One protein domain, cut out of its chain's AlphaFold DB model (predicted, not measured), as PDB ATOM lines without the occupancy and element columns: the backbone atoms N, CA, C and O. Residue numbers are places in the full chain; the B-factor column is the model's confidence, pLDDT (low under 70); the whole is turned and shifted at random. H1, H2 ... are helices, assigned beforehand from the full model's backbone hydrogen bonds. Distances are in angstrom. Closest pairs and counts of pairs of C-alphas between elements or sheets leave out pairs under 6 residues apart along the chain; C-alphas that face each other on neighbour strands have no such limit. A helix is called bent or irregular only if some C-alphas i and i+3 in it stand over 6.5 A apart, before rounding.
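This is residues 4 to 183 of the 184 residues of an uncharacterized protein of Agrobacterium fabacearum S56 (UniProt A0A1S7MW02). One very long helix, H1, runs the length of the model; its first stretch, residues 4 to 29, sticks out as a bare arm, and the rest of it joins a helical body. In that body H4 is in the middle, with the later part of H1, the bent helix H3 and H5 packed on it, while the short H2 packs across H1 and a long link, residues 69 to 88, folds back from the end of H1 to H2. The printed part has 180 residues with five named helices, H1 to H5 in order, and no named strand; its class is all helix. The whole is extended, with a radius of gyration of the C-alphas of 25.1 A and spans of 98 by 33 by 23 A.

H1, residues 4 to 68, touches H2, residues 89 to 94, with its residues 33 to 40 alone; they are about perpendicular at 75 degrees, and their closest C-alphas, Ala 37 and Gly 91, are 4.6 A apart. H3, residues 97 to 123, was assigned as one helix by its hydrogen bonds but is bent, with C-alphas 104 and 107 6.8 A apart; its arms, H3a and H3b, stand at a steep tilt of 44 degrees. The hub is H4, residues 134 to 157. H4 touches H1 at residues 41 to 59 of H1 alone, at a shallow tilt of 26 degrees, opposite ways; the closest C-alphas are those of Ala 45 and Ala 151, at 4.3 A. H4 touches H3a at a steep tilt of 41 degrees, with the closest C-alphas, Ala 103 and Leu 150, 7.6 A apart. H3b and H4 form a helical hairpin at a shallow tilt of 6 degrees, closest at the C-alphas of Ile 117 and Thr 136, 6.1 A. H4 and H5, residues 164 to 181, form another at 30 degrees, closest at the C-alphas of Tyr 141 and Lys 177, 6.7 A. H1 and H3b are apart, as are H3b and H5. Every O i to N i+4 pair is within hydrogen-bond range in H1, H2, H3a, H4 and H5; in H3b 12 of 13 are.

H1 begins at C-alpha 4, (24.250, -16.916, -38.760), and is 95.9 A long. H2 measures 8.8 A, H3a, residues 97 to 104, 10.4 A, and H3b, residues 107 to 123, 25.0 A. H4 is 34.6 A long. H5, 26.5 A, ends at C-alpha 181, (-38.065, -65.643, -5.999).

The C-alphas farthest apart, those of Thr 4 and Pro 127, are 98.2 A apart. The printed part has no cut, and the link from H1 to H2 is long. Residues 11, 14 and 125 have pLDDT under 70.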
ATOM      1  N   THR A   4      24.964 -15.655 -38.542       84.31
ATOM      2  CA  THR A   4      24.250 -16.916 -38.760       84.31
ATOM      3  C   THR A   4      24.126 -17.770 -37.492       84.31
ATOM      4  O   THR A   4      23.083 -18.386 -37.290       84.31
ATOM      5  N   GLU A   5      25.126 -17.775 -36.602       74.56
ATOM      6  CA  GLU A   5      25.057 -18.467 -35.300       74.56
ATOM      7  C   GLU A   5      24.056 -17.786 -34.355       74.56
ATOM      8  O   GLU A   5      23.306 -18.465 -33.656       74.56
ATOM      9  N   PHE A   6      23.990 -16.450 -34.372       72.50
ATOM     10  CA  PHE A   6      23.012 -15.692 -33.587       72.50
ATOM     11  C   PHE A   6      21.572 -15.948 -34.064       72.50
ATOM     12  O   PHE A   6      20.692 -16.230 -33.250       72.50
ATOM     13  N   LEU A   7      21.328 -15.931 -35.380       72.31
ATOM     14  CA  LEU A   7      20.004 -16.216 -35.946       72.31
ATOM     15  C   LEU A   7      19.554 -17.666 -35.701       72.31
ATOM     16  O   LEU A   7      18.386 -17.890 -35.385       72.31
ATOM     17  N   ALA A   8      20.462 -18.646 -35.774       70.69
ATOM     18  CA  ALA A   8      20.155 -20.042 -35.449       70.69
ATOM     19  C   ALA A   8      19.792 -20.236 -33.963       70.69
ATOM     20  O   ALA A   8      18.891 -21.014 -33.633       70.69
ATOM     21  N   LEU A   9      20.440 -19.493 -33.060       74.25
ATOM     22  CA  LEU A   9      20.135 -19.505 -31.628       74.25
ATOM     23  C   LEU A   9      18.751 -18.896 -31.329       74.25
ATOM     24  O   LEU A   9      17.972 -19.457 -30.565       74.25
ATOM     25  N   VAL A  10      18.409 -17.773 -31.967       70.44
ATOM     26  CA  VAL A  10      17.096 -17.126 -31.790       70.44
ATOM     27  C   VAL A  10      15.973 -17.980 -32.389       70.44
ATOM     28  O   VAL A  10      14.925 -18.145 -31.764       70.44
ATOM     29  N   ALA A  11      16.195 -18.582 -33.561       68.81
ATOM     30  CA  ALA A  11      15.225 -19.477 -34.191       68.81
ATOM     31  C   ALA A  11      14.975 -20.747 -33.356       68.81
ATOM     32  O   ALA A  11      13.826 -21.160 -33.186       68.81
ATOM     33  N   SER A  12      16.025 -21.339 -32.778       70.31
ATOM     34  CA  SER A  12      15.888 -22.500 -31.886       70.31
ATOM     35  C   SER A  12      15.203 -22.145 -30.561       70.31
ATOM     36  O   SER A  12      14.337 -22.896 -30.111       70.31
ATOM     37  N   ALA A  13      15.485 -20.974 -29.981       72.81
ATOM     38  CA  ALA A  13      14.781 -20.483 -28.795       72.81
ATOM     39  C   ALA A  13      13.280 -20.228 -29.054       72.81
ATOM     40  O   ALA A  13      12.442 -20.577 -28.218       72.81
ATOM     41  N   GLY A  14      12.920 -19.686 -30.224       69.88
ATOM     42  CA  GLY A  14      11.524 -19.463 -30.619       69.88
ATOM     43  C   GLY A  14      10.728 -20.762 -30.797       69.88
ATOM     44  O   GLY A  14       9.609 -20.874 -30.290       69.88
ATOM     45  N   LEU A  15      11.318 -21.772 -31.445       73.44
ATOM     46  CA  LEU A  15      10.689 -23.088 -31.623       73.44
ATOM     47  C   LEU A  15      10.488 -23.823 -30.291       73.44
ATOM     48  O   LEU A  15       9.429 -24.410 -30.065       73.44
ATOM     49  N   LEU A  16      11.465 -23.746 -29.380       71.69
ATOM     50  CA  LEU A  16      11.354 -24.336 -28.043       71.69
ATOM     51  C   LEU A  16      10.265 -23.656 -27.203       71.69
ATOM     52  O   LEU A  16       9.490 -24.341 -26.539       71.69
ATOM     53  N   SER A  17      10.156 -22.327 -27.267       74.06
ATOM     54  CA  SER A  17       9.111 -21.581 -26.553       74.06
ATOM     55  C   SER A  17       7.704 -21.915 -27.064       74.06
ATOM     56  O   SER A  17       6.784 -22.127 -26.266       74.06
ATOM     57  N   ALA A  18       7.534 -22.044 -28.385       72.56
ATOM     58  CA  ALA A  18       6.267 -22.446 -28.991       72.56
ATOM     59  C   ALA A  18       5.881 -23.889 -28.618       72.56
ATOM     60  O   ALA A  18       4.743 -24.133 -28.219       72.56
ATOM     61  N   ALA A  19       6.828 -24.833 -28.669       75.06
ATOM     62  CA  ALA A  19       6.598 -26.221 -28.268       75.06
ATOM     63  C   ALA A  19       6.242 -26.341 -26.776       75.06
ATOM     64  O   ALA A  19       5.318 -27.069 -26.410       75.06
ATOM     65  N   PHE A  20       6.924 -25.583 -25.915       79.06
ATOM     66  CA  PHE A  20       6.635 -25.544 -24.484       79.06
ATOM     67  C   PHE A  20       5.246 -24.956 -24.195       79.06
ATOM     68  O   PHE A  20       4.474 -25.523 -23.422       79.06
ATOM     69  N   SER A  21       4.876 -23.874 -24.886       75.38
ATOM     70  CA  SER A  21       3.549 -23.250 -24.770       75.38
ATOM     71  C   SER A  21       2.427 -24.170 -25.274       75.38
ATOM     72  O   SER A  21       1.370 -24.278 -24.644       75.38
ATOM     73  N   ALA A  22       2.659 -24.897 -26.371       75.94
ATOM     74  CA  ALA A  22       1.742 -25.921 -26.869       75.94
ATOM     75  C   ALA A  22       1.598 -27.089 -25.872       75.94
ATOM     76  O   ALA A  22       0.492 -27.560 -25.617       75.94
ATOM     77  N   GLY A  23       2.695 -27.513 -25.238       78.25
ATOM     78  CA  GLY A  23       2.672 -28.556 -24.208       78.25
ATOM     79  C   GLY A  23       1.885 -28.153 -22.954       78.25
ATOM     80  O   GLY A  23       1.054 -28.924 -22.462       78.25
ATOM     81  N   ILE A  24       2.084 -26.931 -22.451       83.44
ATOM     82  CA  ILE A  24       1.342 -26.418 -21.284       83.44
ATOM     83  C   ILE A  24      -0.152 -26.280 -21.601       83.44
ATOM     84  O   ILE A  24      -1.001 -26.669 -20.798       83.44
ATOM     85  N   SER A  25      -0.497 -25.763 -22.780       84.19
ATOM     86  CA  SER A  25      -1.904 -25.606 -23.166       84.19
ATOM     87  C   SER A  25      -2.609 -26.955 -23.357       84.19
ATOM     88  O   SER A  25      -3.728 -27.129 -22.868       84.19
ATOM     89  N   ALA A  26      -1.944 -27.944 -23.961       85.19
ATOM     90  CA  ALA A  26      -2.486 -29.295 -24.112       85.19
ATOM     91  C   ALA A  26      -2.723 -29.985 -22.757       85.19
ATOM     92  O   ALA A  26      -3.788 -30.557 -22.519       85.19
ATOM     93  N   THR A  27      -1.763 -29.894 -21.832       87.50
ATOM     94  CA  THR A  27      -1.907 -30.479 -20.487       87.50
ATOM     95  C   THR A  27      -3.018 -29.800 -19.683       87.50
ATOM     96  O   THR A  27      -3.828 -30.485 -19.053       87.50
ATOM     97  N   GLY A  28      -3.131 -28.471 -19.766       89.06
ATOM     98  CA  GLY A  28      -4.230 -27.716 -19.160       89.06
ATOM     99  C   GLY A  28      -5.607 -28.134 -19.687       89.06
ATOM    100  O   GLY A  28      -6.538 -28.322 -18.897       89.06
ATOM    101  N   ALA A  29      -5.735 -28.354 -21.000       89.19
ATOM    102  CA  ALA A  29      -6.976 -28.817 -21.618       89.19
ATOM    103  C   ALA A  29      -7.393 -30.207 -21.108       89.19
ATOM    104  O   ALA A  29      -8.543 -30.390 -20.708       89.19
ATOM    105  N   LEU A  30      -6.454 -31.157 -21.024       89.81
ATOM    106  CA  LEU A  30      -6.720 -32.508 -20.512       89.81
ATOM    107  C   LEU A  30      -7.153 -32.502 -19.039       89.81
ATOM    108  O   LEU A  30      -8.076 -33.222 -18.653       89.81
ATOM    109  N   ILE A  31      -6.520 -31.674 -18.201       92.44
ATOM    110  CA  ILE A  31      -6.907 -31.532 -16.789       92.44
ATOM    111  C   ILE A  31      -8.327 -30.968 -16.683       92.44
ATOM    112  O   ILE A  31      -9.132 -31.466 -15.893       92.44
ATOM    113  N   LYS A  32      -8.653 -29.951 -17.489       92.06
ATOM    114  CA  LYS A  32      -9.992 -29.355 -17.512       92.06
ATOM    115  C   LYS A  32     -11.048 -30.378 -17.942       92.06
ATOM    116  O   LYS A  32     -12.049 -30.528 -17.247       92.06
ATOM    117  N   GLN A  33     -10.795 -31.135 -19.010       92.69
ATOM    118  CA  GLN A  33     -11.676 -32.213 -19.478       92.69
ATOM    119  C   GLN A  33     -11.925 -33.267 -18.392       92.69
ATOM    120  O   GLN A  33     -13.074 -33.612 -18.114       92.69
ATOM    121  N   ARG A  34     -10.866 -33.716 -17.702       93.25
ATOM    122  CA  ARG A  34     -10.988 -34.667 -16.585       93.25
ATOM    123  C   ARG A  34     -11.829 -34.120 -15.435       93.25
ATOM    124  O   ARG A  34     -12.608 -34.868 -14.854       93.25
ATOM    125  N   ARG A  35     -11.698 -32.831 -15.106       94.38
ATOM    126  CA  ARG A  35     -12.509 -32.186 -14.059       94.38
ATOM    127  C   ARG A  35     -13.990 -32.135 -14.431       94.38
ATOM    128  O   ARG A  35     -14.810 -32.455 -13.576       94.38
ATOM    129  N   HIS A  36     -14.322 -31.799 -15.679       95.12
ATOM    130  CA  HIS A  36     -15.710 -31.810 -16.158       95.12
ATOM    131  C   HIS A  36     -16.316 -33.215 -16.099       95.12
ATOM    132  O   HIS A  36     -17.367 -33.399 -15.493       95.12
ATOM    133  N   ALA A  37     -15.614 -34.222 -16.631       96.19
ATOM    134  CA  ALA A  37     -16.072 -35.610 -16.581       96.19
ATOM    135  C   ALA A  37     -16.267 -36.105 -15.142       96.19
ATOM    136  O   ALA A  37     -17.278 -36.729 -14.833       96.19
ATOM    137  N   ARG A  38     -15.319 -35.792 -14.247       97.31
ATOM    138  CA  ARG A  38     -15.395 -36.158 -12.830       97.31
ATOM    139  C   ARG A  38     -16.603 -35.505 -12.155       97.31
ATOM    140  O   ARG A  38     -17.375 -36.191 -11.499       97.31
ATOM    141  N   TYR A  39     -16.804 -34.204 -12.341       97.06
ATOM    142  CA  TYR A  39     -17.942 -33.506 -11.744       97.06
ATOM    143  C   TYR A  39     -19.291 -34.041 -12.247       97.06
ATOM    144  O   TYR A  39     -20.185 -34.298 -11.440       97.06
ATOM    145  N   LEU A  40     -19.422 -34.280 -13.556       98.06
ATOM    146  CA  LEU A  40     -20.616 -34.903 -14.118       98.06
ATOM    147  C   LEU A  40     -20.841 -36.312 -13.548       98.06
ATOM    148  O   LEU A  40     -21.950 -36.623 -13.121       98.06
ATOM    149  N   ALA A  41     -19.791 -37.137 -13.478       98.19
ATOM    150  CA  ALA A  41     -19.871 -38.490 -12.933       98.19
ATOM    151  C   ALA A  41     -20.415 -38.510 -11.495       98.19
ATOM    152  O   ALA A  41     -21.255 -39.346 -11.171       98.19
ATOM    153  N   LEU A  42     -19.990 -37.558 -10.656       97.88
ATOM    154  CA  LEU A  42     -20.501 -37.416  -9.292       97.88
ATOM    155  C   LEU A  42     -21.999 -37.090  -9.271       97.88
ATOM    156  O   LEU A  42     -22.744 -37.680  -8.494       97.88
ATOM    157  N   ARG A  43     -22.453 -36.165 -10.127       98.19
ATOM    158  CA  ARG A  43     -23.874 -35.786 -10.212       98.19
ATOM    159  C   ARG A  43     -24.741 -36.966 -10.639       98.19
ATOM    160  O   ARG A  43     -25.787 -37.184 -10.037       98.19
ATOM    161  N   ILE A  44     -24.286 -37.737 -11.628       98.31
ATOM    162  CA  ILE A  44     -24.986 -38.947 -12.073       98.31
ATOM    163  C   ILE A  44     -25.007 -39.982 -10.942       98.31
ATOM    164  O   ILE A  44     -26.064 -40.533 -10.658       98.31
ATOM    165  N   ALA A  45     -23.884 -40.211 -10.251       98.06
ATOM    166  CA  ALA A  45     -23.829 -41.164  -9.141       98.06
ATOM    167  C   ALA A  45     -24.833 -40.808  -8.033       98.06
ATOM    168  O   ALA A  45     -25.586 -41.672  -7.603       98.06
ATOM    169  N   ILE A  46     -24.922 -39.530  -7.646       97.75
ATOM    170  CA  ILE A  46     -25.898 -39.052  -6.653       97.75
ATOM    171  C   ILE A  46     -27.342 -39.269  -7.131       97.75
ATOM    172  O   ILE A  46     -28.188 -39.694  -6.347       97.75
ATOM    173  N   GLN A  47     -27.641 -38.996  -8.405       98.06
ATOM    174  CA  GLN A  47     -28.973 -39.256  -8.960       98.06
ATOM    175  C   GLN A  47     -29.320 -40.751  -8.933       98.06
ATOM    176  O   GLN A  47     -30.448 -41.104  -8.598       98.06
ATOM    177  N   MET A  48     -28.358 -41.622  -9.248       98.31
ATOM    178  CA  MET A  48     -28.546 -43.072  -9.204       98.31
ATOM    179  C   MET A  48     -28.706 -43.590  -7.770       98.31
ATOM    180  O   MET A  48     -29.584 -44.413  -7.534       98.31
ATOM    181  N   ASP A  49     -27.938 -43.072  -6.807       97.81
ATOM    182  CA  ASP A  49     -28.095 -43.394  -5.380       97.81
ATOM    183  C   ASP A  49     -29.490 -42.981  -4.874       97.81
ATOM    184  O   ASP A  49     -30.175 -43.751  -4.201       97.81
ATOM    185  N   SER A  50     -29.957 -41.785  -5.252       97.62
ATOM    186  CA  SER A  50     -31.301 -41.310  -4.905       97.62
ATOM    187  C   SER A  50     -32.401 -42.168  -5.533       97.62
ATOM    188  O   SER A  50     -33.413 -42.433  -4.888       97.62
ATOM    189  N   TYR A  51     -32.224 -42.589  -6.788       98.38
ATOM    190  CA  TYR A  51     -33.175 -43.464  -7.468       98.38
ATOM    191  C   TYR A  51     -33.204 -44.860  -6.837       98.38
ATOM    192  O   TYR A  51     -34.276 -45.413  -6.608       98.38
ATOM    193  N   PHE A  52     -32.030 -45.404  -6.508       98.19
ATOM    194  CA  PHE A  52     -31.892 -46.669  -5.797       98.19
ATOM    195  C   PHE A  52     -32.677 -46.646  -4.482       98.19
ATOM    196  O   PHE A  52     -33.495 -47.537  -4.262       98.19
ATOM    197  N   GLN A  53     -32.515 -45.598  -3.667       97.56
ATOM    198  CA  GLN A  53     -33.279 -45.449  -2.428       97.56
ATOM    199  C   GLN A  53     -34.791 -45.392  -2.682       97.56
ATOM    200  O   GLN A  53     -35.542 -46.103  -2.023       97.56
ATOM    201  N   ALA A  54     -35.239 -44.635  -3.687       98.19
ATOM    202  CA  ALA A  54     -36.658 -44.565  -4.033       98.19
ATOM    203  C   ALA A  54     -37.239 -45.933  -4.444       98.19
ATOM    204  O   ALA A  54     -38.408 -46.215  -4.181       98.19
ATOM    205  N   CYS A  55     -36.444 -46.799  -5.083       98.38
ATOM    206  CA  CYS A  55     -36.859 -48.173  -5.355       98.38
ATOM    207  C   CYS A  55     -36.985 -48.997  -4.069       98.38
ATOM    208  O   CYS A  55     -37.963 -49.727  -3.930       98.38
ATOM    209  N   LEU A  56     -36.031 -48.883  -3.139       97.56
ATOM    210  CA  LEU A  56     -36.076 -49.592  -1.853       97.56
ATOM    211  C   LEU A  56     -37.297 -49.190  -1.027       97.56
ATOM    212  O   LEU A  56     -37.976 -50.066  -0.495       97.56
ATOM    213  N   ASP A  57     -37.597 -47.892  -0.973       97.56
ATOM    214  CA  ASP A  57     -38.749 -47.369  -0.241       97.56
ATOM    215  C   ASP A  57     -40.051 -47.975  -0.793       97.56
ATOM    216  O   ASP A  57     -40.848 -48.517  -0.031       97.56
ATOM    217  N   ARG A  58     -40.221 -48.016  -2.126       98.12
ATOM    218  CA  ARG A  58     -41.395 -48.658  -2.750       98.12
ATOM    219  C   ARG A  58     -41.464 -50.161  -2.510       98.12
ATOM    220  O   ARG A  58     -42.556 -50.686  -2.325       98.12
ATOM    221  N   ILE A  59     -40.328 -50.863  -2.531       97.62
ATOM    222  CA  ILE A  59     -40.288 -52.298  -2.205       97.62
ATOM    223  C   ILE A  59     -40.781 -52.507  -0.768       97.62
ATOM    224  O   ILE A  59     -41.647 -53.350  -0.549       97.62
ATOM    225  N   SER A  60     -40.287 -51.710   0.186       96.56
ATOM    226  CA  SER A  60     -40.725 -51.775   1.584       96.56
ATOM    227  C   SER A  60     -42.216 -51.473   1.728       96.56
ATOM    228  O   SER A  60     -42.919 -52.211   2.408       96.56
ATOM    229  N   GLU A  61     -42.726 -50.442   1.050       97.50
ATOM    230  CA  GLU A  61     -44.148 -50.085   1.097       97.50
ATOM    231  C   GLU A  61     -45.053 -51.188   0.529       97.50
ATOM    232  O   GLU A  61     -46.125 -51.434   1.087       97.50
ATOM    233  N   ILE A  62     -44.630 -51.877  -0.539       95.81
ATOM    234  CA  ILE A  62     -45.357 -53.035  -1.083       95.81
ATOM    235  C   ILE A  62     -45.322 -54.208  -0.095       95.81
ATOM    236  O   ILE A  62     -46.344 -54.871   0.109       95.81
ATOM    237  N   ASP A  63     -44.160 -54.496   0.493       94.81
ATOM    238  CA  ASP A  63     -44.003 -55.593   1.450       94.81
ATOM    239  C   ASP A  63     -44.855 -55.357   2.708       94.81
ATOM    240  O   ASP A  63     -45.561 -56.269   3.144       94.81
ATOM    241  N   ASP A  64     -44.871 -54.130   3.234       96.06
ATOM    242  CA  ASP A  64     -45.708 -53.729   4.368       96.06
ATOM    243  C   ASP A  64     -47.203 -53.805   4.022       96.06
ATOM    244  O   ASP A  64     -47.999 -54.305   4.826       96.06
ATOM    245  N   TYR A  65     -47.590 -53.408   2.803       95.38
ATOM    246  CA  TYR A  65     -48.961 -53.558   2.302       95.38
ATOM    247  C   TYR A  65     -49.402 -55.017   2.287       95.38
ATOM    248  O   TYR A  65     -50.459 -55.356   2.824       95.38
ATOM    249  N   LYS A  66     -48.565 -55.908   1.747       92.06
ATOM    250  CA  LYS A  66     -48.849 -57.347   1.712       92.06
ATOM    251  C   LYS A  66     -48.891 -57.956   3.115       92.06
ATOM    252  O   LYS A  66     -49.816 -58.701   3.428       92.06
ATOM    253  N   ALA A  67     -47.912 -57.647   3.966       93.50
ATOM    254  CA  ALA A  67     -47.794 -58.227   5.305       93.50
ATOM    255  C   ALA A  67     -48.922 -57.790   6.250       93.50
ATOM    256  O   ALA A  67     -49.318 -58.551   7.132       93.50
ATOM    257  N   SER A  68     -49.441 -56.577   6.062       95.19
ATOM    258  CA  SER A  68     -50.508 -56.010   6.887       95.19
ATOM    259  C   SER A  68     -51.919 -56.288   6.366       95.19
ATOM    260  O   SER A  68     -52.880 -55.897   7.026       95.19
ATOM    261  N   GLY A  69     -52.070 -56.917   5.194       92.38
ATOM    262  CA  GLY A  69     -53.377 -57.065   4.546       92.38
ATOM    263  C   GLY A  69     -53.985 -55.727   4.107       92.38
ATOM    264  O   GLY A  69     -55.200 -55.565   4.148       92.38
ATOM    265  N   GLY A  70     -53.144 -54.758   3.731       93.00
ATOM    266  CA  GLY A  70     -53.556 -53.433   3.261       93.00
ATOM    267  C   GLY A  70     -53.720 -52.360   4.344       93.00
ATOM    268  O   GLY A  70     -54.238 -51.283   4.057       93.00
ATOM    269  N   HIS A  71     -53.286 -52.615   5.583       94.94
ATOM    270  CA  HIS A  71     -53.396 -51.658   6.695       94.94
ATOM    271  C   HIS A  71     -52.172 -50.741   6.880       94.94
ATOM    272  O   HIS A  71     -52.273 -49.726   7.569       94.94
ATOM    273  N   ALA A  72     -51.024 -51.080   6.295       96.56
ATOM    274  CA  ALA A  72     -49.781 -50.310   6.333       96.56
ATOM    275  C   ALA A  72     -49.098 -50.340   4.960       96.56
ATOM    276  O   ALA A  72     -49.312 -51.276   4.206       96.56
ATOM    277  N   GLY A  73     -48.272 -49.346   4.632       96.44
ATOM    278  CA  GLY A  73     -47.619 -49.271   3.319       96.44
ATOM    279  C   GLY A  73     -48.562 -48.830   2.194       96.44
ATOM    280  O   GLY A  73     -49.611 -48.229   2.440       96.44
ATOM    281  N   ALA A  74     -48.172 -49.095   0.948       95.75
ATOM    282  CA  ALA A  74     -48.905 -48.656  -0.236       95.75
ATOM    283  C   ALA A  74     -48.739 -49.632  -1.406       95.75
ATOM    284  O   ALA A  74     -47.683 -50.235  -1.597       95.75
ATOM    285  N   GLN A  75     -49.780 -49.741  -2.235       94.62
ATOM    286  CA  GLN A  75     -49.660 -50.399  -3.531       94.62
ATOM    287  C   GLN A  75     -48.923 -49.483  -4.505       94.62
ATOM    288  O   GLN A  75     -49.304 -48.328  -4.700       94.62
ATOM    289  N   HIS A  76     -47.916 -50.033  -5.178       95.94
ATOM    290  CA  HIS A  76     -47.239 -49.360  -6.279       95.94
ATOM    291  C   HIS A  76     -47.390 -50.178  -7.546       95.94
ATOM    292  O   HIS A  76     -47.149 -51.380  -7.570       95.94
ATOM    293  N   PHE A  77     -47.754 -49.480  -8.613       95.94
ATOM    294  CA  PHE A  77     -47.999 -50.036  -9.942       95.94
ATOM    295  C   PHE A  77     -47.083 -49.387 -10.988       95.94
ATOM    296  O   PHE A  77     -47.446 -49.204 -12.147       95.94
ATOM    297  N   ALA A  78     -45.909 -48.956 -10.535       97.25
ATOM    298  CA  ALA A  78     -44.871 -48.326 -11.332       97.25
ATOM    299  C   ALA A  78     -43.549 -48.376 -10.556       97.25
ATOM    300  O   ALA A  78     -43.535 -48.295  -9.322       97.25
ATOM    301  N   VAL A  79     -42.430 -48.406 -11.271       98.12
ATOM    302  CA  VAL A  79     -41.124 -48.055 -10.701       98.12
ATOM    303  C   VAL A  79     -40.991 -46.524 -10.598       98.12
ATOM    304  O   VAL A  79     -41.752 -45.797 -11.257       98.12
ATOM    305  N   PRO A  80     -40.111 -45.982  -9.733       98.38
ATOM    306  CA  PRO A  80     -39.882 -44.542  -9.659       98.38
ATOM    307  C   PRO A  80     -39.502 -43.969 -11.026       98.38
ATOM    308  O   PRO A  80     -38.981 -44.674 -11.883       98.38
ATOM    309  N   VAL A  81     -39.763 -42.683 -11.246       97.75
ATOM    310  CA  VAL A  81     -39.290 -41.995 -12.453       97.75
ATOM    311  C   VAL A  81     -37.926 -41.388 -12.127       97.75
ATOM    312  O   VAL A  81     -37.828 -40.659 -11.137       97.75
ATOM    313  N   PRO A  82     -36.864 -41.684 -12.895       97.38
ATOM    314  CA  PRO A  82     -35.563 -41.093 -12.644       97.38
ATOM    315  C   PRO A  82     -35.584 -39.604 -12.963       97.38
ATOM    316  O   PRO A  82     -36.267 -39.157 -13.885       97.38
ATOM    317  N   SER A  83     -34.792 -38.842 -12.215       97.25
ATOM    318  CA  SER A  83     -34.530 -37.440 -12.526       97.25
ATOM    319  C   SER A  83     -33.909 -37.300 -13.914       97.25
ATOM    320  O   SER A  83     -33.169 -38.176 -14.368       97.25
ATOM    321  N   GLU A  84     -34.164 -36.164 -14.562       96.94
ATOM    322  CA  GLU A  84     -33.537 -35.861 -15.843       96.94
ATOM    323  C   GLU A  84     -32.002 -35.881 -15.729       96.94
ATOM    324  O   GLU A  84     -31.438 -35.419 -14.719       96.94
ATOM    325  N   PRO A  85     -31.302 -36.402 -16.756       96.12
ATOM    326  CA  PRO A  85     -29.852 -36.358 -16.795       96.12
ATOM    327  C   PRO A  85     -29.340 -34.913 -16.683       96.12
ATOM    328  O   PRO A  85     -29.958 -33.987 -17.213       96.12
ATOM    329  N   PRO A  86     -28.189 -34.679 -16.033       96.44
ATOM    330  CA  PRO A  86     -27.619 -33.347 -15.925       96.44
ATOM    331  C   PRO A  86     -27.359 -32.700 -17.293       96.44
ATOM    332  O   PRO A  86     -26.702 -33.300 -18.145       96.44
ATOM    333  N   ALA A  87     -27.786 -31.447 -17.470       96.12
ATOM    334  CA  ALA A  87     -27.415 -30.632 -18.627       96.12
ATOM    335  C   ALA A  87     -25.936 -30.204 -18.527       96.12
ATOM    336  O   ALA A  87     -25.608 -29.224 -17.854       96.12
ATOM    337  N   ASP A  88     -25.035 -30.986 -19.126       95.38
ATOM    338  CA  ASP A  88     -23.585 -30.736 -19.160       95.38
ATOM    339  C   ASP A  88     -22.945 -31.404 -20.390       95.38
ATOM    340  O   ASP A  88     -22.280 -32.438 -20.288       95.38
ATOM    341  N   ASP A  89     -23.162 -30.824 -21.572       95.62
ATOM    342  CA  ASP A  89     -22.670 -31.367 -22.849       95.62
ATOM    343  C   ASP A  89     -21.154 -31.614 -22.828       95.62
ATOM    344  O   ASP A  89     -20.660 -32.633 -23.313       95.62
ATOM    345  N   VAL A  90     -20.401 -30.698 -22.207       94.69
ATOM    346  CA  VAL A  90     -18.943 -30.806 -22.080       94.69
ATOM    347  C   VAL A  90     -18.570 -31.987 -21.187       94.69
ATOM    348  O   VAL A  90     -17.650 -32.737 -21.514       94.69
ATOM    349  N   GLY A  91     -19.259 -32.172 -20.063       95.25
ATOM    350  CA  GLY A  91     -19.080 -33.329 -19.196       95.25
ATOM    351  C   GLY A  91     -19.341 -34.639 -19.937       95.25
ATOM    352  O   GLY A  91     -18.504 -35.539 -19.869       95.25
ATOM    353  N   TRP A  92     -20.447 -34.728 -20.684       97.06
ATOM    354  CA  TRP A  92     -20.866 -35.951 -21.382       97.06
ATOM    355  C   TRP A  92     -19.868 -36.393 -22.448       97.06
ATOM    356  O   TRP A  92     -19.551 -37.580 -22.533       97.06
ATOM    357  N   VAL A  93     -19.321 -35.441 -23.212       96.06
ATOM    358  CA  VAL A  93     -18.291 -35.704 -24.231       96.06
ATOM    359  C   VAL A  93     -17.001 -36.258 -23.613       96.06
ATOM    360  O   VAL A  93     -16.308 -37.055 -24.239       96.06
ATOM    361  N   ASN A  94     -16.673 -35.849 -22.385       96.00
ATOM    362  CA  ASN A  94     -15.447 -36.266 -21.695       96.00
ATOM    363  C   ASN A  94     -15.640 -37.487 -20.775       96.00
ATOM    364  O   ASN A  94     -14.663 -38.018 -20.234       96.00
ATOM    365  N   LEU A  95     -16.881 -37.925 -20.558       96.50
ATOM    366  CA  LEU A  95     -17.207 -39.109 -19.772       96.50
ATOM    367  C   LEU A  95     -16.901 -40.382 -20.585       96.50
ATOM    368  O   LEU A  95     -16.847 -40.367 -21.814       96.50
ATOM    369  N   ASN A  96     -16.659 -41.510 -19.911       96.50
ATOM    370  CA  ASN A  96     -16.453 -42.772 -20.618       96.50
ATOM    371  C   ASN A  96     -17.686 -43.117 -21.485       96.50
ATOM    372  O   ASN A  96     -18.769 -43.226 -20.916       96.50
ATOM    373  N   PRO A  97     -17.538 -43.403 -22.797       97.19
ATOM    374  CA  PRO A  97     -18.687 -43.608 -23.683       97.19
ATOM    375  C   PRO A  97     -19.657 -44.711 -23.245       97.19
ATOM    376  O   PRO A  97     -20.860 -44.558 -23.420       97.19
ATOM    377  N   LYS A  98     -19.164 -45.799 -22.632       97.44
ATOM    378  CA  LYS A  98     -20.030 -46.879 -22.128       97.44
ATOM    379  C   LYS A  98     -20.847 -46.435 -20.915       97.44
ATOM    380  O   LYS A  98     -22.003 -46.813 -20.784       97.44
ATOM    381  N   ILE A  99     -20.248 -45.636 -20.031       96.94
ATOM    382  CA  ILE A  99     -20.954 -45.049 -18.887       96.94
ATOM    383  C   ILE A  99     -21.966 -44.013 -19.378       96.94
ATOM    384  O   ILE A  99     -23.095 -44.008 -18.895       96.94
ATOM    385  N   SER A 100     -21.589 -43.183 -20.357       97.69
ATOM    386  CA  SER A 100     -22.485 -42.192 -20.955       97.69
ATOM    387  C   SER A 100     -23.727 -42.842 -21.551       97.69
ATOM    388  O   SER A 100     -24.839 -42.459 -21.204       97.69
ATOM    389  N   ASP A 101     -23.540 -43.861 -22.389       98.19
ATOM    390  CA  ASP A 101     -24.632 -44.616 -23.004       98.19
ATOM    391  C   ASP A 101     -25.567 -45.234 -21.954       98.19
ATOM    392  O   ASP A 101     -26.784 -45.052 -22.008       98.19
ATOM    393  N   ARG A 102     -25.010 -45.887 -20.925       98.06
ATOM    394  CA  ARG A 102     -25.810 -46.478 -19.841       98.06
ATOM    395  C   ARG A 102     -26.595 -45.442 -19.042       98.06
ATOM    396  O   ARG A 102     -27.755 -45.690 -18.734       98.06
ATOM    397  N   ALA A 103     -25.986 -44.306 -18.708       97.88
ATOM    398  CA  ALA A 103     -26.648 -43.256 -17.941       97.88
ATOM    399  C   ALA A 103     -27.745 -42.551 -18.757       97.88
ATOM    400  O   ALA A 103     -28.838 -42.327 -18.244       97.88
ATOM    401  N   LEU A 104     -27.491 -42.259 -20.037       97.75
ATOM    402  CA  LEU A 104     -28.467 -41.613 -20.923       97.75
ATOM    403  C   LEU A 104     -29.621 -42.551 -21.309       97.75
ATOM    404  O   LEU A 104     -30.759 -42.106 -21.434       97.75
ATOM    405  N   SER A 105     -29.360 -43.853 -21.455       98.12
ATOM    406  CA  SER A 105     -30.397 -44.856 -21.743       98.12
ATOM    407  C   SER A 105     -31.188 -45.305 -20.508       98.12
ATOM    408  O   SER A 105     -32.214 -45.976 -20.658       98.12
ATOM    409  N   PHE A 106     -30.752 -44.943 -19.295       98.31
ATOM    410  CA  PHE A 106     -31.382 -45.373 -18.046       98.31
ATOM    411  C   PHE A 106     -32.861 -44.966 -17.978       98.31
ATOM    412  O   PHE A 106     -33.724 -45.816 -17.765       98.31
ATOM    413  N   GLY A 107     -33.172 -43.695 -18.255       98.06
ATOM    414  CA  GLY A 107     -34.550 -43.190 -18.250       98.06
ATOM    415  C   GLY A 107     -35.458 -43.898 -19.257       98.06
ATOM    416  O   GLY A 107     -36.571 -44.293 -18.920       98.06
ATOM    417  N   THR A 108     -34.965 -44.143 -20.473       98.00
ATOM    418  CA  THR A 108     -35.703 -44.892 -21.504       98.00
ATOM    419  C   THR A 108     -36.029 -46.312 -21.048       98.00
ATOM    420  O   THR A 108     -37.149 -46.782 -21.246       98.00
ATOM    421  N   ARG A 109     -35.079 -46.990 -20.396       98.31
ATOM    422  CA  ARG A 109     -35.289 -48.338 -19.858       98.31
ATOM    423  C   ARG A 109     -36.335 -48.347 -18.751       98.31
ATOM    424  O   ARG A 109     -37.242 -49.167 -18.792       98.31
ATOM    425  N   VAL A 110     -36.266 -47.397 -17.821       98.31
ATOM    426  CA  VAL A 110     -37.272 -47.253 -16.761       98.31
ATOM    427  C   VAL A 110     -38.667 -46.979 -17.341       98.31
ATOM    428  O   VAL A 110     -39.652 -47.583 -16.917       98.31
ATOM    429  N   ASN A 111     -38.768 -46.136 -18.369       98.12
ATOM    430  CA  ASN A 111     -40.037 -45.891 -19.063       98.12
ATOM    431  C   ASN A 111     -40.589 -47.157 -19.734       98.12
ATOM    432  O   ASN A 111     -41.801 -47.390 -19.724       98.12
ATOM    433  N   TYR A 112     -39.709 -47.992 -20.289       98.31
ATOM    434  CA  TYR A 112     -40.090 -49.297 -20.817       98.31
ATOM    435  C   TYR A 112     -40.612 -50.226 -19.709       98.31
ATOM    436  O   TYR A 112     -41.692 -50.790 -19.870       98.31
ATOM    437  N   MET A 113     -39.935 -50.312 -18.557       98.12
ATOM    438  CA  MET A 113     -40.400 -51.095 -17.397       98.12
ATOM    439  C   MET A 113     -41.799 -50.656 -16.939       98.12
ATOM    440  O   MET A 113     -42.688 -51.485 -16.762       98.12
ATOM    441  N   ASN A 114     -42.034 -49.345 -16.829       98.06
ATOM    442  CA  ASN A 114     -43.351 -48.795 -16.495       98.06
ATOM    443  C   ASN A 114     -44.417 -49.096 -17.557       98.06
ATOM    444  O   ASN A 114     -45.584 -49.295 -17.221       98.06
ATOM    445  N   THR A 115     -44.035 -49.165 -18.833       97.50
ATOM    446  CA  THR A 115     -44.948 -49.579 -19.909       97.50
ATOM    447  C   THR A 115     -45.331 -51.050 -19.770       97.50
ATOM    448  O   THR A 115     -46.504 -51.379 -19.905       97.50
ATOM    449  N   VAL A 116     -44.369 -51.920 -19.449       96.75
ATOM    450  CA  VAL A 116     -44.614 -53.349 -19.203       96.75
ATOM    451  C   VAL A 116     -45.562 -53.543 -18.018       96.75
ATOM    452  O   VAL A 116     -46.554 -54.252 -18.160       96.75
ATOM    453  N   ILE A 117     -45.317 -52.857 -16.895       95.56
ATOM    454  CA  ILE A 117     -46.201 -52.902 -15.720       95.56
ATOM    455  C   ILE A 117     -47.611 -52.422 -16.079       95.56
ATOM    456  O   ILE A 117     -48.590 -53.086 -15.759       95.56
ATOM    457  N   ARG A 118     -47.739 -51.283 -16.772       95.00
ATOM    458  CA  ARG A 118     -49.052 -50.761 -17.172       95.00
ATOM    459  C   ARG A 118     -49.814 -51.750 -18.051       95.00
ATOM    460  O   ARG A 118     -50.994 -51.973 -17.809       95.00
ATOM    461  N   ASN A 119     -49.145 -52.336 -19.040       93.75
ATOM    462  CA  ASN A 119     -49.771 -53.300 -19.938       93.75
ATOM    463  C   ASN A 119     -50.261 -54.535 -19.172       93.75
ATOM    464  O   ASN A 119     -51.352 -55.015 -19.449       93.75
ATOM    465  N   ASP A 120     -49.501 -55.033 -18.197       92.44
ATOM    466  CA  ASP A 120     -49.923 -56.156 -17.350       92.44
ATOM    467  C   ASP A 120     -51.223 -55.836 -16.592       92.44
ATOM    468  O   ASP A 120     -52.198 -56.585 -16.660       92.44
ATOM    469  N   LEU A 121     -51.308 -54.643 -15.996       90.56
ATOM    470  CA  LEU A 121     -52.497 -54.191 -15.261       90.56
ATOM    471  C   LEU A 121     -53.749 -54.050 -16.129       90.56
ATOM    472  O   LEU A 121     -54.857 -54.163 -15.610       90.56
ATOM    473  N   GLU A 122     -53.593 -53.777 -17.425       88.75
ATOM    474  CA  GLU A 122     -54.713 -53.711 -18.371       88.75
ATOM    475  C   GLU A 122     -55.307 -55.096 -18.672       88.75
ATOM    476  O   GLU A 122     -56.481 -55.189 -19.030       88.75
ATOM    477  N   HIS A 123     -54.529 -56.170 -18.505       85.88
ATOM    478  CA  HIS A 123     -54.961 -57.544 -18.786       85.88
ATOM    479  C   HIS A 123     -55.431 -58.296 -17.531       85.88
ATOM    480  O   HIS A 123     -56.156 -59.289 -17.645       85.88
ATOM    481  N   VAL A 124     -55.076 -57.824 -16.331       81.81
ATOM    482  CA  VAL A 124     -55.563 -58.390 -15.066       81.81
ATOM    483  C   VAL A 124     -57.011 -57.952 -14.821       81.81
ATOM    484  O   VAL A 124     -57.304 -56.802 -14.499       81.81
ATOM    485  N   SER A 125     -57.939 -58.900 -14.958       68.69
ATOM    486  CA  SER A 125     -59.353 -58.706 -14.622       68.69
ATOM    487  C   SER A 125     -59.563 -58.893 -13.118       68.69
ATOM    488  O   SER A 125     -59.384 -59.996 -12.612       68.69
ATOM    489  N   GLY A 126     -59.956 -57.839 -12.402       76.81
ATOM    490  CA  GLY A 126     -60.248 -57.910 -10.966       76.81
ATOM    491  C   GLY A 126     -60.386 -56.531 -10.314       76.81
ATOM    492  O   GLY A 126     -60.004 -55.521 -10.922       76.81
ATOM    493  N   PRO A 127     -60.949 -56.456  -9.095       77.38
ATOM    494  CA  PRO A 127     -60.946 -55.223  -8.321       77.38
ATOM    495  C   PRO A 127     -59.493 -54.799  -8.004       77.38
ATOM    496  O   PRO A 127     -58.603 -55.647  -7.941       77.38
ATOM    497  N   PRO A 128     -59.207 -53.493  -7.832       75.88
ATOM    498  CA  PRO A 128     -57.840 -52.986  -7.638       75.88
ATOM    499  C   PRO A 128     -57.072 -53.631  -6.472       75.88
ATOM    500  O   PRO A 128     -55.849 -53.753  -6.519       75.88
ATOM    501  N   GLU A 129     -57.804 -54.052  -5.448       75.81
ATOM    502  CA  GLU A 129     -57.293 -54.699  -4.239       75.81
ATOM    503  C   GLU A 129     -56.739 -56.116  -4.472       75.81
ATOM    504  O   GLU A 129     -55.829 -56.522  -3.751       75.81
ATOM    505  N   ASP A 130     -57.165 -56.798  -5.542       77.62
ATOM    506  CA  ASP A 130     -56.702 -58.146  -5.912       77.62
ATOM    507  C   ASP A 130     -55.564 -58.133  -6.949       77.62
ATOM    508  O   ASP A 130     -55.134 -59.180  -7.437       77.62
ATOM    509  N   ARG A 131     -55.075 -56.948  -7.339       84.31
ATOM    510  CA  ARG A 131     -54.048 -56.839  -8.382       84.31
ATOM    511  C   ARG A 131     -52.701 -57.353  -7.891       84.31
ATOM    512  O   ARG A 131     -52.163 -56.885  -6.885       84.31
ATOM    513  N   ASP A 132     -52.124 -58.268  -8.662       88.88
ATOM    514  CA  ASP A 132     -50.798 -58.802  -8.397       88.88
ATOM    515  C   ASP A 132     -49.716 -57.725  -8.605       88.88
ATOM    516  O   ASP A 132     -49.653 -57.046  -9.627       88.88
ATOM    517  N   MET A 133     -48.842 -57.570  -7.610       92.69
ATOM    518  CA  MET A 133     -47.694 -56.658  -7.654       92.69
ATOM    519  C   MET A 133     -46.372 -57.388  -7.927       92.69
ATOM    520  O   MET A 133     -45.313 -56.763  -7.875       92.69
ATOM    521  N   SER A 134     -46.394 -58.697  -8.193       92.81
ATOM    522  CA  SER A 134     -45.185 -59.510  -8.388       92.81
ATOM    523  C   SER A 134     -44.347 -59.026  -9.571       92.81
ATOM    524  O   SER A 134     -43.125 -58.915  -9.448       92.81
ATOM    525  N   LEU A 135     -44.988 -58.630 -10.678       94.38
ATOM    526  CA  LEU A 135     -44.288 -58.021 -11.809       94.38
ATOM    527  C   LEU A 135     -43.654 -56.677 -11.425       94.38
ATOM    528  O   LEU A 135     -42.485 -56.443 -11.726       94.38
ATOM    529  N   THR A 136     -44.389 -55.808 -10.723       95.88
ATOM    530  CA  THR A 136     -43.853 -54.509 -10.280       95.88
ATOM    531  C   THR A 136     -42.659 -54.691  -9.344       95.88
ATOM    532  O   THR A 136     -41.651 -54.008  -9.511       95.88
ATOM    533  N   LEU A 137     -42.723 -55.645  -8.410       96.25
ATOM    534  CA  LEU A 137     -41.602 -55.984  -7.530       96.25
ATOM    535  C   LEU A 137     -40.385 -56.476  -8.317       96.25
ATOM    536  O   LEU A 137     -39.280 -56.000  -8.071       96.25
ATOM    537  N   ALA A 138     -40.570 -57.371  -9.290       96.25
ATOM    538  CA  ALA A 138     -39.477 -57.844 -10.138       96.25
ATOM    539  C   ALA A 138     -38.777 -56.681 -10.869       96.25
ATOM    540  O   ALA A 138     -37.549 -56.578 -10.835       96.25
ATOM    541  N   GLN A 139     -39.559 -55.763 -11.449       97.56
ATOM    542  CA  GLN A 139     -39.037 -54.569 -12.122       97.56
ATOM    543  C   GLN A 139     -38.358 -53.591 -11.147       97.56
ATOM    544  O   GLN A 139     -37.321 -53.019 -11.477       97.56
ATOM    545  N   LEU A 140     -38.887 -53.423  -9.928       97.94
ATOM    546  CA  LEU A 140     -38.255 -52.616  -8.876       97.94
ATOM    547  C   LEU A 140     -36.885 -53.175  -8.481       97.94
ATOM    548  O   LEU A 140     -35.929 -52.407  -8.380       97.94
ATOM    549  N   TYR A 141     -36.767 -54.493  -8.294       97.81
ATOM    550  CA  TYR A 141     -35.492 -55.135  -7.970       97.81
ATOM    551  C   TYR A 141     -34.452 -54.942  -9.081       97.81
ATOM    552  O   TYR A 141     -33.296 -54.634  -8.786       97.81
ATOM    553  N   GLU A 142     -34.851 -55.109 -10.344       97.44
ATOM    554  CA  GLU A 142     -33.969 -54.901 -11.497       97.44
ATOM    555  C   GLU A 142     -33.516 -53.439 -11.605       97.44
ATOM    556  O   GLU A 142     -32.318 -53.165 -11.677       97.44
ATOM    557  N   ALA A 143     -34.452 -52.488 -11.523       98.12
ATOM    558  CA  ALA A 143     -34.146 -51.064 -11.605       98.12
ATOM    559  C   ALA A 143     -33.244 -50.588 -10.448       98.12
ATOM    560  O   ALA A 143     -32.311 -49.813 -10.670       98.12
ATOM    561  N   ALA A 144     -33.490 -51.075  -9.227       98.06
ATOM    562  CA  ALA A 144     -32.668 -50.786  -8.053       98.06
ATOM    563  C   ALA A 144     -31.233 -51.302  -8.228       98.06
ATOM    564  O   ALA A 144     -30.267 -50.578  -7.979       98.06
ATOM    565  N   GLN A 145     -31.093 -52.547  -8.692       97.44
ATOM    566  CA  GLN A 145     -29.797 -53.164  -8.950       97.44
ATOM    567  C   GLN A 145     -29.019 -52.398 -10.026       97.44
ATOM    568  O   GLN A 145     -27.841 -52.094  -9.825       97.44
ATOM    569  N   ASP A 146     -29.665 -52.050 -11.138       97.94
ATOM    570  CA  ASP A 146     -29.039 -51.304 -12.230       97.94
ATOM    571  C   ASP A 146     -28.548 -49.921 -11.780       97.94
ATOM    572  O   ASP A 146     -27.414 -49.540 -12.098       97.94
ATOM    573  N   ALA A 147     -29.364 -49.194 -11.009       98.25
ATOM    574  CA  ALA A 147     -29.004 -47.887 -10.467       98.25
ATOM    575  C   ALA A 147     -27.795 -47.979  -9.526       98.25
ATOM    576  O   ALA A 147     -26.808 -47.267  -9.720       98.25
ATOM    577  N   TYR A 148     -27.822 -48.911  -8.568       98.12
ATOM    578  CA  TYR A 148     -26.708 -49.133  -7.646       98.12
ATOM    579  C   TYR A 148     -25.415 -49.507  -8.385       98.12
ATOM    580  O   TYR A 148     -24.351 -48.940  -8.121       98.12
ATOM    581  N   LEU A 149     -25.482 -50.433  -9.350       97.12
ATOM    582  CA  LEU A 149     -24.305 -50.858 -10.107       97.12
ATOM    583  C   LEU A 149     -23.715 -49.714 -10.938       97.12
ATOM    584  O   LEU A 149     -22.490 -49.599 -11.019       97.12
ATOM    585  N   LEU A 150     -24.557 -48.866 -11.535       98.25
ATOM    586  CA  LEU A 150     -24.104 -47.690 -12.274       98.25
ATOM    587  C   LEU A 150     -23.472 -46.642 -11.342       98.25
ATOM    588  O   LEU A 150     -22.389 -46.140 -11.651       98.25
ATOM    589  N   ALA A 151     -24.091 -46.356 -10.192       98.00
ATOM    590  CA  ALA A 151     -23.541 -45.450  -9.181       98.00
ATOM    591  C   ALA A 151     -22.167 -45.922  -8.688       98.00
ATOM    592  O   ALA A 151     -21.200 -45.155  -8.674       98.00
ATOM    593  N   ARG A 152     -22.052 -47.215  -8.362       97.00
ATOM    594  CA  ARG A 152     -20.806 -47.835  -7.902       97.00
ATOM    595  C   ARG A 152     -19.711 -47.790  -8.966       97.00
ATOM    596  O   ARG A 152     -18.565 -47.485  -8.648       97.00
ATOM    597  N   GLU A 153     -20.038 -48.062 -10.230       97.56
ATOM    598  CA  GLU A 153     -19.066 -47.972 -11.328       97.56
ATOM    599  C   GLU A 153     -18.558 -46.538 -11.526       97.56
ATOM    600  O   GLU A 153     -17.352 -46.331 -11.679       97.56
ATOM    601  N   LEU A 154     -19.453 -45.545 -11.478       97.69
ATOM    602  CA  LEU A 154     -19.093 -44.126 -11.537       97.69
ATOM    603  C   LEU A 154     -18.159 -43.739 -10.387       97.69
ATOM    604  O   LEU A 154     -17.125 -43.111 -10.627       97.69
ATOM    605  N   ARG A 155     -18.486 -44.142  -9.154       97.75
ATOM    606  CA  ARG A 155     -17.668 -43.852  -7.970       97.75
ATOM    607  C   ARG A 155     -16.291 -44.495  -8.056       97.75
ATOM    608  O   ARG A 155     -15.291 -43.798  -7.918       97.75
ATOM    609  N   HIS A 156     -16.236 -45.780  -8.395       96.69
ATOM    610  CA  HIS A 156     -14.981 -46.508  -8.553       96.69
ATOM    611  C   HIS A 156     -14.107 -45.923  -9.672       96.69
ATOM    612  O   HIS A 156     -12.907 -45.747  -9.497       96.69
ATOM    613  N   ARG A 157     -14.684 -45.603 -10.836       96.56
ATOM    614  CA  ARG A 157     -13.903 -45.142 -11.995       96.56
ATOM    615  C   ARG A 157     -13.357 -43.720 -11.846       96.56
ATOM    616  O   ARG A 157     -12.351 -43.397 -12.476       96.56
ATOM    617  N   TYR A 158     -14.037 -42.872 -11.080       96.25
ATOM    618  CA  TYR A 158     -13.687 -41.460 -10.906       96.25
ATOM    619  C   TYR A 158     -13.147 -41.140  -9.499       96.25
ATOM    620  O   TYR A 158     -13.114 -39.967  -9.105       96.25
ATOM    621  N   ASP A 159     -12.690 -42.169  -8.777       96.00
ATOM    622  CA  ASP A 159     -12.078 -42.092  -7.446       96.00
ATOM    623  C   ASP A 159     -12.934 -41.289  -6.453       96.00
ATOM    624  O   ASP A 159     -12.489 -40.299  -5.857       96.00
ATOM    625  N   PHE A 160     -14.204 -41.668  -6.331       94.81
ATOM    626  CA  PHE A 160     -15.103 -41.172  -5.295       94.81
ATOM    627  C   PHE A 160     -15.295 -42.221  -4.207       94.81
ATOM    628  O   PHE A 160     -15.309 -43.420  -4.474       94.81
ATOM    629  N   GLU A 161     -15.489 -41.751  -2.979       93.50
ATOM    630  CA  GLU A 161     -15.825 -42.614  -1.853       93.50
ATOM    631  C   GLU A 161     -17.165 -43.319  -2.100       93.50
ATOM    632  O   GLU A 161     -18.138 -42.700  -2.547       93.50
ATOM    633  N   GLN A 162     -17.206 -44.622  -1.830       91.44
ATOM    634  CA  GLN A 162     -18.433 -45.407  -1.870       91.44
ATOM    635  C   GLN A 162     -19.251 -45.127  -0.607       91.44
ATOM    636  O   GLN A 162     -18.714 -45.081   0.498       91.44
ATOM    637  N   LEU A 163     -20.560 -44.938  -0.755       87.94
ATOM    638  CA  LEU A 163     -21.425 -44.677   0.388       87.94
ATOM    639  C   LEU A 163     -21.656 -45.979   1.162       87.94
ATOM    640  O   LEU A 163     -22.339 -46.869   0.666       87.94
ATOM    641  N   ALA A 164     -21.145 -46.086   2.392       84.06
ATOM    642  CA  ALA A 164     -21.242 -47.318   3.187       84.06
ATOM    643  C   ALA A 164     -22.684 -47.839   3.364       84.06
ATOM    644  O   ALA A 164     -22.916 -49.046   3.370       84.06
ATOM    645  N   HIS A 165     -23.669 -46.940   3.466       86.12
ATOM    646  CA  HIS A 165     -25.081 -47.321   3.564       86.12
ATOM    647  C   HIS A 165     -25.618 -47.942   2.265       86.12
ATOM    648  O   HIS A 165     -26.470 -48.820   2.327       86.12
ATOM    649  N   SER A 166     -25.103 -47.543   1.096       83.56
ATOM    650  CA  SER A 166     -25.547 -48.103  -0.187       83.56
ATOM    651  C   SER A 166     -25.185 -49.585  -0.323       83.56
ATOM    652  O   SER A 166     -26.003 -50.369  -0.799       83.56
ATOM    653  N   ASP A 167     -24.015 -49.995   0.179       89.50
ATOM    654  CA  ASP A 167     -23.566 -51.389   0.130       89.50
ATOM    655  C   ASP A 167     -24.417 -52.283   1.048       89.50
ATOM    656  O   ASP A 167     -24.822 -53.379   0.652       89.50
ATOM    657  N   GLN A 168     -24.753 -51.795   2.249       91.00
ATOM    658  CA  GLN A 168     -25.650 -52.490   3.182       91.00
ATOM    659  C   GLN A 168     -27.062 -52.634   2.601       91.00
ATOM    660  O   GLN A 168     -27.643 -53.722   2.621       91.00
ATOM    661  N   SER A 169     -27.601 -51.551   2.034       90.38
ATOM    662  CA  SER A 169     -28.902 -51.561   1.366       90.38
ATOM    663  C   SER A 169     -28.923 -52.501   0.157       90.38
ATOM    664  O   SER A 169     -29.921 -53.181  -0.080       90.38
ATOM    665  N   TYR A 170     -27.822 -52.605  -0.591       91.25
ATOM    666  CA  TYR A 170     -27.712 -53.553  -1.699       91.25
ATOM    667  C   TYR A 170     -27.687 -55.009  -1.221       91.25
ATOM    668  O   TYR A 170     -28.343 -55.867  -1.809       91.25
ATOM    669  N   GLU A 171     -26.979 -55.312  -0.131       93.31
ATOM    670  CA  GLU A 171     -27.010 -56.650   0.465       93.31
ATOM    671  C   GLU A 171     -28.432 -57.034   0.904       93.31
ATOM    672  O   GLU A 171     -28.885 -58.158   0.657       93.31
ATOM    673  N   TRP A 172     -29.161 -56.091   1.512       94.19
ATOM    674  CA  TRP A 172     -30.575 -56.273   1.835       94.19
ATOM    675  C   TRP A 172     -31.417 -56.533   0.581       94.19
ATOM    676  O   TRP A 172     -32.181 -57.499   0.576       94.19
ATOM    677  N   LEU A 173     -31.231 -55.749  -0.491       93.94
ATOM    678  CA  LEU A 173     -31.945 -55.904  -1.765       93.94
ATOM    679  C   LEU A 173     -31.765 -57.319  -2.327       93.94
ATOM    680  O   LEU A 173     -32.743 -57.969  -2.693       93.94
ATOM    681  N   VAL A 174     -30.527 -57.821  -2.366       93.88
ATOM    682  CA  VAL A 174     -30.217 -59.165  -2.878       93.88
ATOM    683  C   VAL A 174     -30.935 -60.238  -2.057       93.88
ATOM    684  O   VAL A 174     -31.556 -61.137  -2.623       93.88
ATOM    685  N   LYS A 175     -30.910 -60.128  -0.723       93.56
ATOM    686  CA  LYS A 175     -31.626 -61.060   0.165       93.56
ATOM    687  C   LYS A 175     -33.143 -60.973  -0.020       93.56
ATOM    688  O   LYS A 175     -33.813 -62.004  -0.011       93.56
ATOM    689  N   ALA A 176     -33.691 -59.767  -0.169       89.38
ATOM    690  CA  ALA A 176     -35.116 -59.546  -0.396       89.38
ATOM    691  C   ALA A 176     -35.572 -60.170  -1.724       89.38
ATOM    692  O   ALA A 176     -36.515 -60.961  -1.723       89.38
ATOM    693  N   LYS A 177     -34.822 -59.936  -2.808       93.06
ATOM    694  CA  LYS A 177     -35.051 -60.549  -4.123       93.06
ATOM    695  C   LYS A 177     -35.045 -62.077  -4.053       93.06
ATOM    696  O   LYS A 177     -36.007 -62.701  -4.487       93.06
ATOM    697  N   MET A 178     -34.031 -62.680  -3.426       91.56
ATOM    698  CA  MET A 178     -33.961 -64.141  -3.257       91.56
ATOM    699  C   MET A 178     -35.165 -64.700  -2.486       91.56
ATOM    700  O   MET A 178     -35.701 -65.745  -2.841       91.56
ATOM    701  N   ARG A 179     -35.626 -64.013  -1.430       90.50
ATOM    702  CA  ARG A 179     -36.830 -64.433  -0.690       90.50
ATOM    703  C   ARG A 179     -38.098 -64.337  -1.533       90.50
ATOM    704  O   ARG A 179     -38.983 -65.166  -1.351       90.50
ATOM    705  N   HIS A 180     -38.194 -63.330  -2.398       87.44
ATOM    706  CA  HIS A 180     -39.321 -63.169  -3.309       87.44
ATOM    707  C   HIS A 180     -39.348 -64.294  -4.351       87.44
ATOM    708  O   HIS A 180     -40.370 -64.954  -4.493       87.44
ATOM    709  N   GLU A 181     -38.212 -64.574  -4.995       86.62
ATOM    710  CA  GLU A 181     -38.065 -65.643  -5.999       86.62
ATOM    711  C   GLU A 181     -38.343 -67.050  -5.440       86.62
ATOM    712  O   GLU A 181     -38.781 -67.925  -6.173       86.62
ATOM    713  N   LEU A 182     -38.114 -67.284  -4.144       87.56
ATOM    714  CA  LEU A 182     -38.442 -68.560  -3.491       87.56
ATOM    715  C   LEU A 182     -39.933 -68.723  -3.150       87.56
ATOM    716  O   LEU A 182     -40.350 -69.820  -2.784       87.56
ATOM    717  N   ARG A 183     -40.710 -67.634  -3.170       83.50
ATOM    718  CA  ARG A 183     -42.141 -67.624  -2.817       83.50
ATOM    719  C   ARG A 183     -43.059 -67.565  -4.037       83.50
ATOM    720  O   ARG A 183     -44.220 -67.942  -3.896       83.50
TER     721      ARG A 183